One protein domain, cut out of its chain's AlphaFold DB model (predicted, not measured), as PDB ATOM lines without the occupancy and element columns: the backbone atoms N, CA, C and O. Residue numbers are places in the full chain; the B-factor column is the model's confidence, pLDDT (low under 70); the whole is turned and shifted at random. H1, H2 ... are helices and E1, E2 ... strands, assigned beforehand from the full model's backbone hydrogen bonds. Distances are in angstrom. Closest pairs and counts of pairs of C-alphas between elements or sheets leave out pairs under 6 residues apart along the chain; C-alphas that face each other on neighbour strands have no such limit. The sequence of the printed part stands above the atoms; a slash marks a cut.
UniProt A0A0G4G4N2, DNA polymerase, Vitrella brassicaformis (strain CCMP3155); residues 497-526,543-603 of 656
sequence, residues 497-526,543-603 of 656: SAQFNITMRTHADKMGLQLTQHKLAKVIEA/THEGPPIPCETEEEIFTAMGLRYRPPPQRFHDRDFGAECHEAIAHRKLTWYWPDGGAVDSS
ATOM      1  N   SER A 497     -82.820  42.071 -31.008       94.25
ATOM      2  CA  SER A 497     -81.810  41.778 -32.043       94.25
ATOM      3  C   SER A 497     -80.447  41.337 -31.476       94.25
ATOM      4  O   SER A 497     -80.182  41.435 -30.277       94.25
ATOM      5  N   ALA A 498     -79.539  40.863 -32.338       91.50
ATOM      6  CA  ALA A 498     -78.178  40.516 -31.920       91.50
ATOM      7  C   ALA A 498     -77.443  41.712 -31.283       91.50
ATOM      8  O   ALA A 498     -76.789  41.557 -30.251       91.50
ATOM      9  N   GLN A 499     -77.575  42.908 -31.865       91.75
ATOM     10  CA  GLN A 499     -76.955  44.122 -31.338       91.75
ATOM     11  C   GLN A 499     -77.640  44.589 -30.048       91.75
ATOM     12  O   GLN A 499     -76.942  44.991 -29.116       91.75
ATOM     13  N   PHE A 500     -78.967  44.457 -29.947       95.31
ATOM     14  CA  PHE A 500     -79.709  44.709 -28.713       95.31
ATOM     15  C   PHE A 500     -79.224  43.810 -27.566       95.31
ATOM     16  O   PHE A 500     -78.857  44.307 -26.503       95.31
ATOM     17  N   ASN A 501     -79.091  42.501 -27.809       95.88
ATOM     18  CA  ASN A 501     -78.544  41.547 -26.840       95.88
ATOM     19  C   ASN A 501     -77.109  41.893 -26.419       95.88
ATOM     20  O   ASN A 501     -76.770  41.805 -25.239       95.88
ATOM     21  N   ILE A 502     -76.251  42.295 -27.365       92.25
ATOM     22  CA  ILE A 502     -74.885  42.752 -27.058       92.25
ATOM     23  C   ILE A 502     -74.930  43.971 -26.133       92.25
ATOM     24  O   ILE A 502     -74.170  44.023 -25.164       92.25
ATOM     25  N   THR A 503     -75.807  44.936 -26.407       92.81
ATOM     26  CA  THR A 503     -75.971  46.139 -25.585       92.81
ATOM     27  C   THR A 503     -76.471  45.785 -24.186       92.81
ATOM     28  O   THR A 503     -75.827  46.187 -23.221       92.81
ATOM     29  N   MET A 504     -77.521  44.966 -24.062       94.69
ATOM     30  CA  MET A 504     -78.057  44.497 -22.774       94.69
ATOM     31  C   MET A 504     -76.990  43.798 -21.925       94.69
ATOM     32  O   MET A 504     -76.808  44.123 -20.756       94.69
ATOM     33  N   ARG A 505     -76.209  42.886 -22.518       94.62
ATOM     34  CA  ARG A 505     -75.122  42.194 -21.802       94.62
ATOM     35  C   ARG A 505     -73.983  43.131 -21.413       94.62
ATOM     36  O   ARG A 505     -73.427  42.997 -20.330       94.62
ATOM     37  N   THR A 506     -73.640  44.084 -22.280       91.62
ATOM     38  CA  THR A 506     -72.621  45.104 -21.983       91.62
ATOM     39  C   THR A 506     -73.076  46.017 -20.843       91.62
ATOM     40  O   THR A 506     -72.267  46.394 -19.998       91.62
ATOM     41  N   HIS A 507     -74.361  46.374 -20.816       91.50
ATOM     42  CA  HIS A 507     -74.973  47.139 -19.734       91.50
ATOM     43  C   HIS A 507     -74.915  46.364 -18.416       91.50
ATOM     44  O   HIS A 507     -74.337  46.864 -17.453       91.50
ATOM     45  N   ALA A 508     -75.379  45.109 -18.410       90.44
ATOM     46  CA  ALA A 508     -75.289  44.218 -17.254       90.44
ATOM     47  C   ALA A 508     -73.847  44.111 -16.722       90.44
ATOM     48  O   ALA A 508     -73.608  44.336 -15.536       90.44
ATOM     49  N   ASP A 509     -72.864  43.878 -17.598       88.31
ATOM     50  CA  ASP A 509     -71.448  43.770 -17.218       88.31
ATOM     51  C   ASP A 509     -70.919  45.049 -16.545       88.31
ATOM     52  O   ASP A 509     -70.245  44.988 -15.503       88.31
ATOM     53  N   LYS A 510     -71.293  46.220 -17.080       85.56
ATOM     54  CA  LYS A 510     -70.996  47.535 -16.487       85.56
ATOM     55  C   LYS A 510     -71.768  47.792 -15.192       85.56
ATOM     56  O   LYS A 510     -71.302  48.584 -14.369       85.56
ATOM     57  N   MET A 511     -72.884  47.101 -14.967       80.94
ATOM     58  CA  MET A 511     -73.598  47.052 -13.689       80.94
ATOM     59  C   MET A 511     -73.010  46.051 -12.684       80.94
ATOM     60  O   MET A 511     -73.448  46.009 -11.536       80.94
ATOM     61  N   GLY A 512     -71.969  45.297 -13.054       81.12
ATOM     62  CA  GLY A 512     -71.428  44.227 -12.208       81.12
ATOM     63  C   GLY A 512     -72.338  42.998 -12.149       81.12
ATOM     64  O   GLY A 512     -72.272  42.223 -11.198       81.12
ATOM     65  N   LEU A 513     -73.195  42.843 -13.154       85.44
ATOM     66  CA  LEU A 513     -74.071  41.705 -13.365       85.44
ATOM     67  C   LEU A 513     -73.585  40.903 -14.578       85.44
ATOM     68  O   LEU A 513     -72.850  41.400 -15.430       85.44
ATOM     69  N   GLN A 514     -74.030  39.663 -14.680       87.38
ATOM     70  CA  GLN A 514     -73.823  38.808 -15.833       87.38
ATOM     71  C   GLN A 514     -75.189  38.382 -16.353       87.38
ATOM     72  O   GLN A 514     -75.903  37.623 -15.702       87.38
ATOM     73  N   LEU A 515     -75.546  38.890 -17.532       92.12
ATOM     74  CA  LEU A 515     -76.742  38.476 -18.252       92.12
ATOM     75  C   LEU A 515     -76.376  37.389 -19.265       92.12
ATOM     76  O   LEU A 515     -75.571  37.607 -20.175       92.12
ATOM     77  N   THR A 516     -77.006  36.232 -19.132       91.44
ATOM     78  CA  THR A 516     -76.927  35.111 -20.074       91.44
ATOM     79  C   THR A 516     -78.326  34.802 -20.609       91.44
ATOM     80  O   THR A 516     -79.296  35.440 -20.217       91.44
ATOM     81  N   GLN A 517     -78.444  33.833 -21.516       90.00
ATOM     82  CA  GLN A 517     -79.757  33.329 -21.944       90.00
ATOM     83  C   GLN A 517     -80.458  32.470 -20.874       90.00
ATOM     84  O   GLN A 517     -81.609  32.117 -21.063       90.00
ATOM     85  N   HIS A 518     -79.764  32.141 -19.780       89.50
ATOM     86  CA  HIS A 518     -80.260  31.268 -18.712       89.50
ATOM     87  C   HIS A 518     -80.622  32.051 -17.443       89.50
ATOM     88  O   HIS A 518     -81.532  31.682 -16.715       89.50
ATOM     89  N   LYS A 519     -79.888  33.134 -17.159       89.00
ATOM     90  CA  LYS A 519     -79.988  33.881 -15.899       89.00
ATOM     91  C   LYS A 519     -79.399  35.283 -15.981       89.00
ATOM     92  O   LYS A 519     -78.548  35.566 -16.832       89.00
ATOM     93  N   LEU A 520     -79.772  36.103 -15.002       89.00
ATOM     94  CA  LEU A 520     -79.085  37.324 -14.588       89.00
ATOM     95  C   LEU A 520     -78.512  37.105 -13.182       89.00
ATOM     96  O   LEU A 520     -79.258  36.760 -12.273       89.00
ATOM     97  N   ALA A 521     -77.210  37.296 -12.982       85.00
ATOM     98  CA  ALA A 521     -76.572  37.079 -11.680       85.00
ATOM     99  C   ALA A 521     -75.542  38.164 -11.353       85.00
ATOM    100  O   ALA A 521     -74.979  38.789 -12.250       85.00
ATOM    101  N   LYS A 522     -75.268  38.391 -10.065       81.62
ATOM    102  CA  LYS A 522     -74.199  39.303  -9.628       81.62
ATOM    103  C   LYS A 522     -72.830  38.668  -9.863       81.62
ATOM    104  O   LYS A 522     -72.619  37.502  -9.539       81.62
ATOM    105  N   VAL A 523     -71.884  39.455 -10.363       79.06
ATOM    106  CA  VAL A 523     -70.485  39.034 -10.485       79.06
ATOM    107  C   VAL A 523     -69.774  39.278  -9.152       79.06
ATOM    108  O   VAL A 523     -69.723  40.418  -8.686       79.06
ATOM    109  N   ILE A 524     -69.228  38.224  -8.536       68.44
ATOM    110  CA  ILE A 524     -68.446  38.307  -7.296       68.44
ATOM    111  C   ILE A 524     -66.961  38.156  -7.650       68.44
ATOM    112  O   ILE A 524     -66.504  37.118  -8.135       68.44
ATOM    113  N   GLU A 525     -66.189  39.219  -7.427       60.44
ATOM    114  CA  GLU A 525     -64.729  39.180  -7.564       60.44
ATOM    115  C   GLU A 525     -64.145  38.378  -6.388       60.44
ATOM    116  O   GLU A 525     -64.528  38.614  -5.241       60.44
ATOM    117  N   ALA A 526     -63.237  37.419  -6.629       51.06
ATOM    118  CA  ALA A 526     -62.577  36.747  -5.508       51.06
ATOM    119  C   ALA A 526     -61.671  37.740  -4.793       51.06
ATOM    120  O   ALA A 526     -60.822  38.398  -5.399       51.06
ATOM    121  N   THR A 543     -64.358  34.426 -10.596       50.56
ATOM    122  CA  THR A 543     -64.080  33.471  -9.529       50.56
ATOM    123  C   THR A 543     -65.316  33.045  -8.757       50.56
ATOM    124  O   THR A 543     -65.307  31.894  -8.361       50.56
ATOM    125  N   HIS A 544     -66.408  33.815  -8.646       54.84
ATOM    126  CA  HIS A 544     -67.708  33.273  -8.200       54.84
ATOM    127  C   HIS A 544     -68.902  34.068  -8.779       54.84
ATOM    128  O   HIS A 544     -68.852  35.290  -8.906       54.84
ATOM    129  N   GLU A 545     -69.985  33.374  -9.140       64.06
ATOM    130  CA  GLU A 545     -71.283  33.975  -9.488       64.06
ATOM    131  C   GLU A 545     -72.171  33.982  -8.233       64.06
ATOM    132  O   GLU A 545     -72.195  33.001  -7.488       64.06
ATOM    133  N   GLY A 546     -72.874  35.088  -7.974       65.38
ATOM    134  CA  GLY A 546     -73.935  35.121  -6.962       65.38
ATOM    135  C   GLY A 546     -75.169  34.319  -7.405       65.38
ATOM    136  O   GLY A 546     -75.246  33.921  -8.570       65.38
ATOM    137  N   PRO A 547     -76.151  34.099  -6.511       72.19
ATOM    138  CA  PRO A 547     -77.391  33.423  -6.886       72.19
ATOM    139  C   PRO A 547     -78.105  34.170  -8.031       72.19
ATOM    140  O   PRO A 547     -78.021  35.406  -8.095       72.19
ATOM    141  N   PRO A 548     -78.803  33.453  -8.935       81.06
ATOM    142  CA  PRO A 548     -79.612  34.076  -9.975       81.06
ATOM    143  C   PRO A 548     -80.647  35.040  -9.387       81.06
ATOM    144  O   PRO A 548     -81.341  34.715  -8.422       81.06
ATOM    145  N   ILE A 549     -80.776  36.218  -9.995       82.12
ATOM    146  CA  ILE A 549     -81.870  37.145  -9.718       82.12
ATOM    147  C   ILE A 549     -83.141  36.524 -10.310       82.12
ATOM    148  O   ILE A 549     -83.154  36.226 -11.508       82.12
ATOM    149  N   PRO A 550     -84.193  36.289  -9.506       76.75
ATOM    150  CA  PRO A 550     -85.416  35.684 -10.008       76.75
ATOM    151  C   PRO A 550     -86.136  36.673 -10.930       76.75
ATOM    152  O   PRO A 550     -86.549  37.743 -10.487       76.75
ATOM    153  N   CYS A 551     -86.284  36.300 -12.200       82.06
ATOM    154  CA  CYS A 551     -87.122  37.006 -13.166       82.06
ATOM    155  C   CYS A 551     -87.997  35.983 -13.900       82.06
ATOM    156  O   CYS A 551     -87.479  35.072 -14.545       82.06
ATOM    157  N   GLU A 552     -89.313  36.126 -13.795       81.31
ATOM    158  CA  GLU A 552     -90.313  35.319 -14.499       81.31
ATOM    159  C   GLU A 552     -90.791  35.991 -15.794       81.31
ATOM    160  O   GLU A 552     -91.334  35.323 -16.674       81.31
ATOM    161  N   THR A 553     -90.552  37.299 -15.946       83.94
ATOM    162  CA  THR A 553     -90.914  38.073 -17.142       83.94
ATOM    163  C   THR A 553     -89.727  38.846 -17.710       83.94
ATOM    164  O   THR A 553     -88.738  39.116 -17.027       83.94
ATOM    165  N   GLU A 554     -89.818  39.233 -18.986       91.56
ATOM    166  CA  GLU A 554     -88.813  40.112 -19.592       91.56
ATOM    167  C   GLU A 554     -88.778  41.473 -18.884       91.56
ATOM    168  O   GLU A 554     -87.698  42.000 -18.654       91.56
ATOM    169  N   GLU A 555     -89.930  42.020 -18.489       85.88
ATOM    170  CA  GLU A 555     -90.050  43.300 -17.774       85.88
ATOM    171  C   GLU A 555     -89.226  43.313 -16.483       85.88
ATOM    172  O   GLU A 555     -88.446  44.241 -16.269       85.88
ATOM    173  N   GLU A 556     -89.298  42.241 -15.691       81.56
ATOM    174  CA  GLU A 556     -88.507  42.085 -14.466       81.56
ATOM    175  C   GLU A 556     -86.995  42.101 -14.741       81.56
ATOM    176  O   GLU A 556     -86.236  42.664 -13.952       81.56
ATOM    177  N   ILE A 557     -86.541  41.563 -15.882       90.12
ATOM    178  CA  ILE A 557     -85.126  41.618 -16.285       90.12
ATOM    179  C   ILE A 557     -84.694  43.068 -16.540       90.12
ATOM    180  O   ILE A 557     -83.620  43.477 -16.096       90.12
ATOM    181  N   PHE A 558     -85.514  43.861 -17.242       89.25
ATOM    182  CA  PHE A 558     -85.218  45.279 -17.476       89.25
ATOM    183  C   PHE A 558     -85.196  46.057 -16.158       89.25
ATOM    184  O   PHE A 558     -84.240  46.795 -15.910       89.25
ATOM    185  N   THR A 559     -86.183  45.836 -15.288       82.25
ATOM    186  CA  THR A 559     -86.257  46.480 -13.974       82.25
ATOM    187  C   THR A 559     -85.052  46.136 -13.101       82.25
ATOM    188  O   THR A 559     -84.432  47.039 -12.540       82.25
ATOM    189  N   ALA A 560     -84.630  44.867 -13.062       82.12
ATOM    190  CA  ALA A 560     -83.438  44.434 -12.329       82.12
ATOM    191  C   ALA A 560     -82.136  45.090 -12.834       82.12
ATOM    192  O   ALA A 560     -81.150  45.168 -12.100       82.12
ATOM    193  N   MET A 561     -82.124  45.582 -14.077       86.94
ATOM    194  CA  MET A 561     -81.013  46.334 -14.669       86.94
ATOM    195  C   MET A 561     -81.239  47.856 -14.677       86.94
ATOM    196  O   MET A 561     -80.460  48.583 -15.300       86.94
ATOM    197  N   GLY A 562     -82.278  48.357 -14.001       84.56
ATOM    198  CA  GLY A 562     -82.594  49.785 -13.936       84.56
ATOM    199  C   GLY A 562     -82.954  50.396 -15.294       84.56
ATOM    200  O   GLY A 562     -82.646  51.559 -15.541       84.56
ATOM    201  N   LEU A 563     -83.543  49.604 -16.192       88.94
ATOM    202  CA  LEU A 563     -83.939  50.016 -17.535       88.94
ATOM    203  C   LEU A 563     -85.463  50.050 -17.669       88.94
ATOM    204  O   LEU A 563     -86.182  49.271 -17.045       88.94
ATOM    205  N   ARG A 564     -85.959  50.907 -18.561       90.81
ATOM    206  CA  ARG A 564     -87.352  50.889 -19.014       90.81
ATOM    207  C   ARG A 564     -87.570  49.694 -19.931       90.81
ATOM    208  O   ARG A 564     -86.773  49.452 -20.847       90.81
ATOM    209  N   TYR A 565     -88.668  48.973 -19.711       91.94
ATOM    210  CA  TYR A 565     -89.037  47.847 -20.560       91.94
ATOM    211  C   TYR A 565     -89.205  48.286 -22.017       91.94
ATOM    212  O   TYR A 565     -89.847  49.296 -22.310       91.94
ATOM    213  N   ARG A 566     -88.628  47.500 -22.933       93.06
ATOM    214  CA  ARG A 566     -88.750  47.701 -24.379       93.06
ATOM    215  C   ARG A 566     -89.440  46.502 -25.022       93.06
ATOM    216  O   ARG A 566     -88.872  45.397 -25.018       93.06
ATOM    217  N   PRO A 567     -90.630  46.692 -25.618       93.38
ATOM    218  CA  PRO A 567     -91.298  45.619 -26.328       93.38
ATOM    219  C   PRO A 567     -90.455  45.173 -27.539       93.38
ATOM    220  O   PRO A 567     -89.680  45.966 -28.076       93.38
ATOM    221  N   PRO A 568     -90.610  43.925 -28.011       94.88
ATOM    222  CA  PRO A 568     -89.878  43.345 -29.137       94.88
ATOM    223  C   PRO A 568     -89.676  44.242 -30.367       94.88
ATOM    224  O   PRO A 568     -88.543  44.288 -30.845       94.88
ATOM    225  N   PRO A 569     -90.676  45.005 -30.862       93.31
ATOM    226  CA  PRO A 569     -90.470  45.872 -32.028       93.31
ATOM    227  C   PRO A 569     -89.506  47.040 -31.795       93.31
ATOM    228  O   PRO A 569     -89.037  47.644 -32.753       93.31
ATOM    229  N   GLN A 570     -89.193  47.353 -30.536       92.38
ATOM    230  CA  GLN A 570     -88.277  48.424 -30.129       92.38
ATOM    231  C   GLN A 570     -86.890  47.893 -29.722       92.38
ATOM    232  O   GLN A 570     -86.079  48.621 -29.154       92.38
ATOM    233  N   ARG A 571     -86.594  46.607 -29.965       93.62
ATOM    234  CA  ARG A 571     -85.330  45.971 -29.548       93.62
ATOM    235  C   ARG A 571     -84.218  46.142 -30.574       93.62
ATOM    236  O   ARG A 571     -83.712  45.176 -31.153       93.62
ATOM    237  N   PHE A 572     -83.835  47.395 -30.760       89.81
ATOM    238  CA  PHE A 572     -82.673  47.854 -31.514       89.81
ATOM    239  C   PHE A 572     -81.827  48.778 -30.630       89.81
ATOM    240  O   PHE A 572     -82.266  49.227 -29.571       89.81
ATOM    241  N   HIS A 573     -80.583  49.034 -31.018       88.44
ATOM    242  CA  HIS A 573     -79.736  50.009 -30.349       88.44
ATOM    243  C   HIS A 573     -79.915  51.394 -30.973       88.44
ATOM    244  O   HIS A 573     -79.243  51.736 -31.945       88.44
ATOM    245  N   ASP A 574     -80.804  52.190 -30.385       87.38
ATOM    246  CA  ASP A 574     -80.975  53.603 -30.714       87.38
ATOM    247  C   ASP A 574     -80.211  54.530 -29.751       87.38
ATOM    248  O   ASP A 574     -79.543  54.102 -28.798       87.38
ATOM    249  N   ARG A 575     -80.299  55.834 -30.036       85.94
ATOM    250  CA  ARG A 575     -79.721  56.902 -29.215       85.94
ATOM    251  C   ARG A 575     -80.243  56.855 -27.779       85.94
ATOM    252  O   ARG A 575     -79.443  56.928 -26.849       85.94
ATOM    253  N   ASP A 576     -81.556  56.747 -27.608       88.62
ATOM    254  CA  ASP A 576     -82.217  56.928 -26.317       88.62
ATOM    255  C   ASP A 576     -81.945  55.740 -25.385       88.62
ATOM    256  O   ASP A 576     -81.672  55.922 -24.202       88.62
ATOM    257  N   PHE A 577     -81.918  54.518 -25.918       90.75
ATOM    258  CA  PHE A 577     -81.503  53.318 -25.203       90.75
ATOM    259  C   PHE A 577     -80.023  53.354 -24.830       90.75
ATOM    260  O   PHE A 577     -79.668  53.031 -23.697       90.75
ATOM    261  N   GLY A 578     -79.152  53.789 -25.744       87.94
ATOM    262  CA  GLY A 578     -77.737  53.986 -25.431       87.94
ATOM    263  C   GLY A 578     -77.516  54.996 -24.298       87.94
ATOM    264  O   GLY A 578     -76.716  54.737 -23.394       87.94
ATOM    265  N   ALA A 579     -78.241  56.118 -24.327       87.00
ATOM    266  CA  ALA A 579     -78.198  57.148 -23.293       87.00
ATOM    267  C   ALA A 579     -78.732  56.635 -21.947       87.00
ATOM    268  O   ALA A 579     -78.052  56.790 -20.935       87.00
ATOM    269  N   GLU A 580     -79.873  55.945 -21.946       90.31
ATOM    270  CA  GLU A 580     -80.468  55.347 -20.746       90.31
ATOM    271  C   GLU A 580     -79.523  54.344 -20.074       90.31
ATOM    272  O   GLU A 580     -79.319  54.409 -18.864       90.31
ATOM    273  N   CYS A 581     -78.867  53.463 -20.841       88.75
ATOM    274  CA  CYS A 581     -77.849  52.568 -20.287       88.75
ATOM    275  C   CYS A 581     -76.717  53.352 -19.602       88.75
ATOM    276  O   CYS A 581     -76.306  53.009 -18.494       88.75
ATOM    277  N   HIS A 582     -76.195  54.403 -20.244       85.62
ATOM    278  CA  HIS A 582     -75.135  55.230 -19.662       85.62
ATOM    279  C   HIS A 582     -75.579  55.948 -18.385       85.62
ATOM    280  O   HIS A 582     -74.819  55.973 -17.415       85.62
ATOM    281  N   GLU A 583     -76.794  56.487 -18.372       84.75
ATOM    282  CA  GLU A 583     -77.371  57.157 -17.213       84.75
ATOM    283  C   GLU A 583     -77.569  56.179 -16.047       84.75
ATOM    284  O   GLU A 583     -77.090  56.425 -14.941       84.75
ATOM    285  N   ALA A 584     -78.164  55.012 -16.304       81.88
ATOM    286  CA  ALA A 584     -78.359  53.967 -15.302       81.88
ATOM    287  C   ALA A 584     -77.023  53.486 -14.699       81.88
ATOM    288  O   ALA A 584     -76.911  53.270 -13.490       81.88
ATOM    289  N   ILE A 585     -75.960  53.394 -15.509       81.56
ATOM    290  CA  ILE A 585     -74.605  53.090 -15.021       81.56
ATOM    291  C   ILE A 585     -74.046  54.220 -14.144       81.56
ATOM    292  O   ILE A 585     -73.310  53.942 -13.194       81.56
ATOM    293  N   ALA A 586     -74.352  55.485 -14.440       75.19
ATOM    294  CA  ALA A 586     -73.937  56.610 -13.605       75.19
ATOM    295  C   ALA A 586     -74.664  56.586 -12.248       75.19
ATOM    296  O   ALA A 586     -74.005  56.670 -11.210       75.19
ATOM    297  N   HIS A 587     -75.981  56.345 -12.250       68.81
ATOM    298  CA  HIS A 587     -76.810  56.185 -11.045       68.81
ATOM    299  C   HIS A 587     -76.404  54.983 -10.183       68.81
ATOM    300  O   HIS A 587     -76.491  55.039  -8.959       68.81
ATOM    301  N   ARG A 588     -75.852  53.913 -10.776       62.16
ATOM    302  CA  ARG A 588     -75.242  52.788 -10.035       62.16
ATOM    303  C   ARG A 588     -74.208  53.247  -9.003       62.16
ATOM    304  O   ARG A 588     -74.094  52.634  -7.946       62.16
ATOM    305  N   LYS A 589     -73.443  54.303  -9.297       49.66
ATOM    306  CA  LYS A 589     -72.452  54.843  -8.351       49.66
ATOM    307  C   LYS A 589     -73.090  55.558  -7.154       49.66
ATOM    308  O   LYS A 589     -72.374  55.833  -6.201       49.66
ATOM    309  N   LEU A 590     -74.388  55.862  -7.218       35.56
ATOM    310  CA  LEU A 590     -75.094  56.715  -6.266       35.56
ATOM    311  C   LEU A 590     -76.124  55.962  -5.403       35.56
ATOM    312  O   LEU A 590     -76.273  56.338  -4.246       35.56
ATOM    313  N   THR A 591     -76.809  54.919  -5.899       42.34
ATOM    314  CA  THR A 591     -78.042  54.442  -5.214       42.34
ATOM    315  C   THR A 591     -78.348  52.941  -5.216       42.34
ATOM    316  O   THR A 591     -79.363  52.545  -4.654       42.34
ATOM    317  N   TRP A 592     -77.490  52.064  -5.738       44.53
ATOM    318  CA  TRP A 592     -77.790  50.622  -5.764       44.53
ATOM    319  C   TRP A 592     -76.863  49.827  -4.842       44.53
ATOM    320  O   TRP A 592     -76.006  49.061  -5.284       44.53
ATOM    321  N   TYR A 593     -77.030  50.029  -3.533       37.66
ATOM    322  CA  TYR A 593     -76.528  49.095  -2.528       37.66
ATOM    323  C   TYR A 593     -77.581  47.995  -2.378       37.66
ATOM    324  O   TYR A 593     -78.722  48.286  -2.039       37.66
ATOM    325  N   TRP A 594     -77.213  46.747  -2.670       51.03
ATOM    326  CA  TRP A 594     -78.035  45.573  -2.377       51.03
ATOM    327  C   TRP A 594     -77.426  44.874  -1.161       51.03
ATOM    328  O   TRP A 594     -76.505  44.075  -1.360       51.03
ATOM    329  N   PRO A 595     -77.843  45.198   0.080       37.34
ATOM    330  CA  PRO A 595     -77.260  44.564   1.256       37.34
ATOM    331  C   PRO A 595     -77.683  43.087   1.340       37.34
ATOM    332  O   PRO A 595     -76.856  42.254   1.690       37.34
ATOM    333  N   ASP A 596     -78.900  42.744   0.876       36.66
ATOM    334  CA  ASP A 596     -79.550  41.466   1.236       36.66
ATOM    335  C   ASP A 596     -80.114  40.645   0.048       36.66
ATOM    336  O   ASP A 596     -80.948  39.761   0.217       36.66
ATOM    337  N   GLY A 597     -79.674  40.912  -1.186       43.34
ATOM    338  CA  GLY A 597     -79.913  40.029  -2.344       43.34
ATOM    339  C   GLY A 597     -81.299  39.999  -3.020       43.34
ATOM    340  O   GLY A 597     -81.505  39.128  -3.860       43.34
ATOM    341  N   GLY A 598     -82.241  40.907  -2.744       48.09
ATOM    342  CA  GLY A 598     -83.546  40.900  -3.433       48.09
ATOM    343  C   GLY A 598     -83.867  42.105  -4.300       48.09
ATOM    344  O   GLY A 598     -84.233  43.112  -3.713       48.09
ATOM    345  N   ALA A 599     -83.770  41.982  -5.637       50.75
ATOM    346  CA  ALA A 599     -84.148  43.003  -6.637       50.75
ATOM    347  C   ALA A 599     -85.517  43.657  -6.293       50.75
ATOM    348  O   ALA A 599     -86.301  42.980  -5.655       50.75
ATOM    349  N   VAL A 600     -85.834  44.918  -6.625       48.47
ATOM    350  CA  VAL A 600     -87.181  45.512  -6.394       48.47
ATOM    351  C   VAL A 600     -87.868  45.825  -7.722       48.47
ATOM    352  O   VAL A 600     -87.179  46.134  -8.692       48.47
ATOM    353  N   ASP A 601     -89.194  45.716  -7.791       47.47
ATOM    354  CA  ASP A 601     -89.975  46.072  -8.978       47.47
ATOM    355  C   ASP A 601     -90.202  47.596  -9.108       47.47
ATOM    356  O   ASP A 601     -89.743  48.389  -8.283       47.47
ATOM    357  N   SER A 602     -90.909  48.034 -10.157       41.00
ATOM    358  CA  SER A 602     -91.203  49.458 -10.404       41.00
ATOM    359  C   SER A 602     -92.114  50.110  -9.357       41.00
ATOM    360  O   SER A 602     -92.239  51.333  -9.351       41.00
ATOM    361  N   SER A 603     -92.755  49.321  -8.492       42.75
ATOM    362  CA  SER A 603     -93.520  49.787  -7.330       42.75
ATOM    363  C   SER A 603     -92.695  49.832  -6.040       42.75
ATOM    364  O   SER A 603     -93.201  50.286  -5.017       42.75
TER     365      SER A 603
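What this domain is: This is residues 497 to 526 and 543 to 603 of the 656 residues of the protein "DNA polymerase" of Vitrella brassicaformis (strain CCMP3155) (UniProt A0A0G4G4N2). A small antiparallel sheet, in the order E1, E2, E3, has H1 beside it, and beyond H1 runs the long helix H3, with short H2 on another side. The printed part has 91 residues, with three named helices and three named strands in the order H1 E1 E2 E3 H2 H3 along the chain; helices hold 37 and strands 13 of the 50 residues in named elements, and the class is mixed, helices and strands. The whole is compact, with a radius of gyration of the C-alphas of 12.8 A, spanning 36 by 29 by 28 A.

How they stand to each other: E2, residues 520 to 524, forms a hairpin with E1, residues 513 to 515; N 514 and O 521 are 2.8 A apart. E3, residues 544 to 548, is antiparallel to E2; N 546 and O 522 are 2.9 A apart. H1, residues 498 to 510, stands at the sheet's level; its closest C-alphas to E1 are Arg 505 and Leu 515, 5.4 A. H3, residues 575 to 591, only just touches H1, with 3 pairs of C-alphas within 8 A, the closest His 507 and Cys 581 at 6.2 A, the same way at a shallow tilt of 16 degrees. H2, residues 554 to 560, is apart from H1 and H3. Every O i to N i+4 pair is within hydrogen-bond range in H1 and H2, 11 of 13 in H3.

Where its parts are: H1, 18.4 A long, begins at C-alpha 498 (-78.178, 40.516, -31.920). H3, 24.2 A, ends at C-alpha 591 (-78.042, 54.442, -5.214).

The domain as a whole: Residues 527 to 542 are cut out, with C-alphas 526 and 543 5.4 A apart. The link H2 to H3 is long. Residues 524 to 526, 543 to 546 and 587 to 603 have pLDDT under 70.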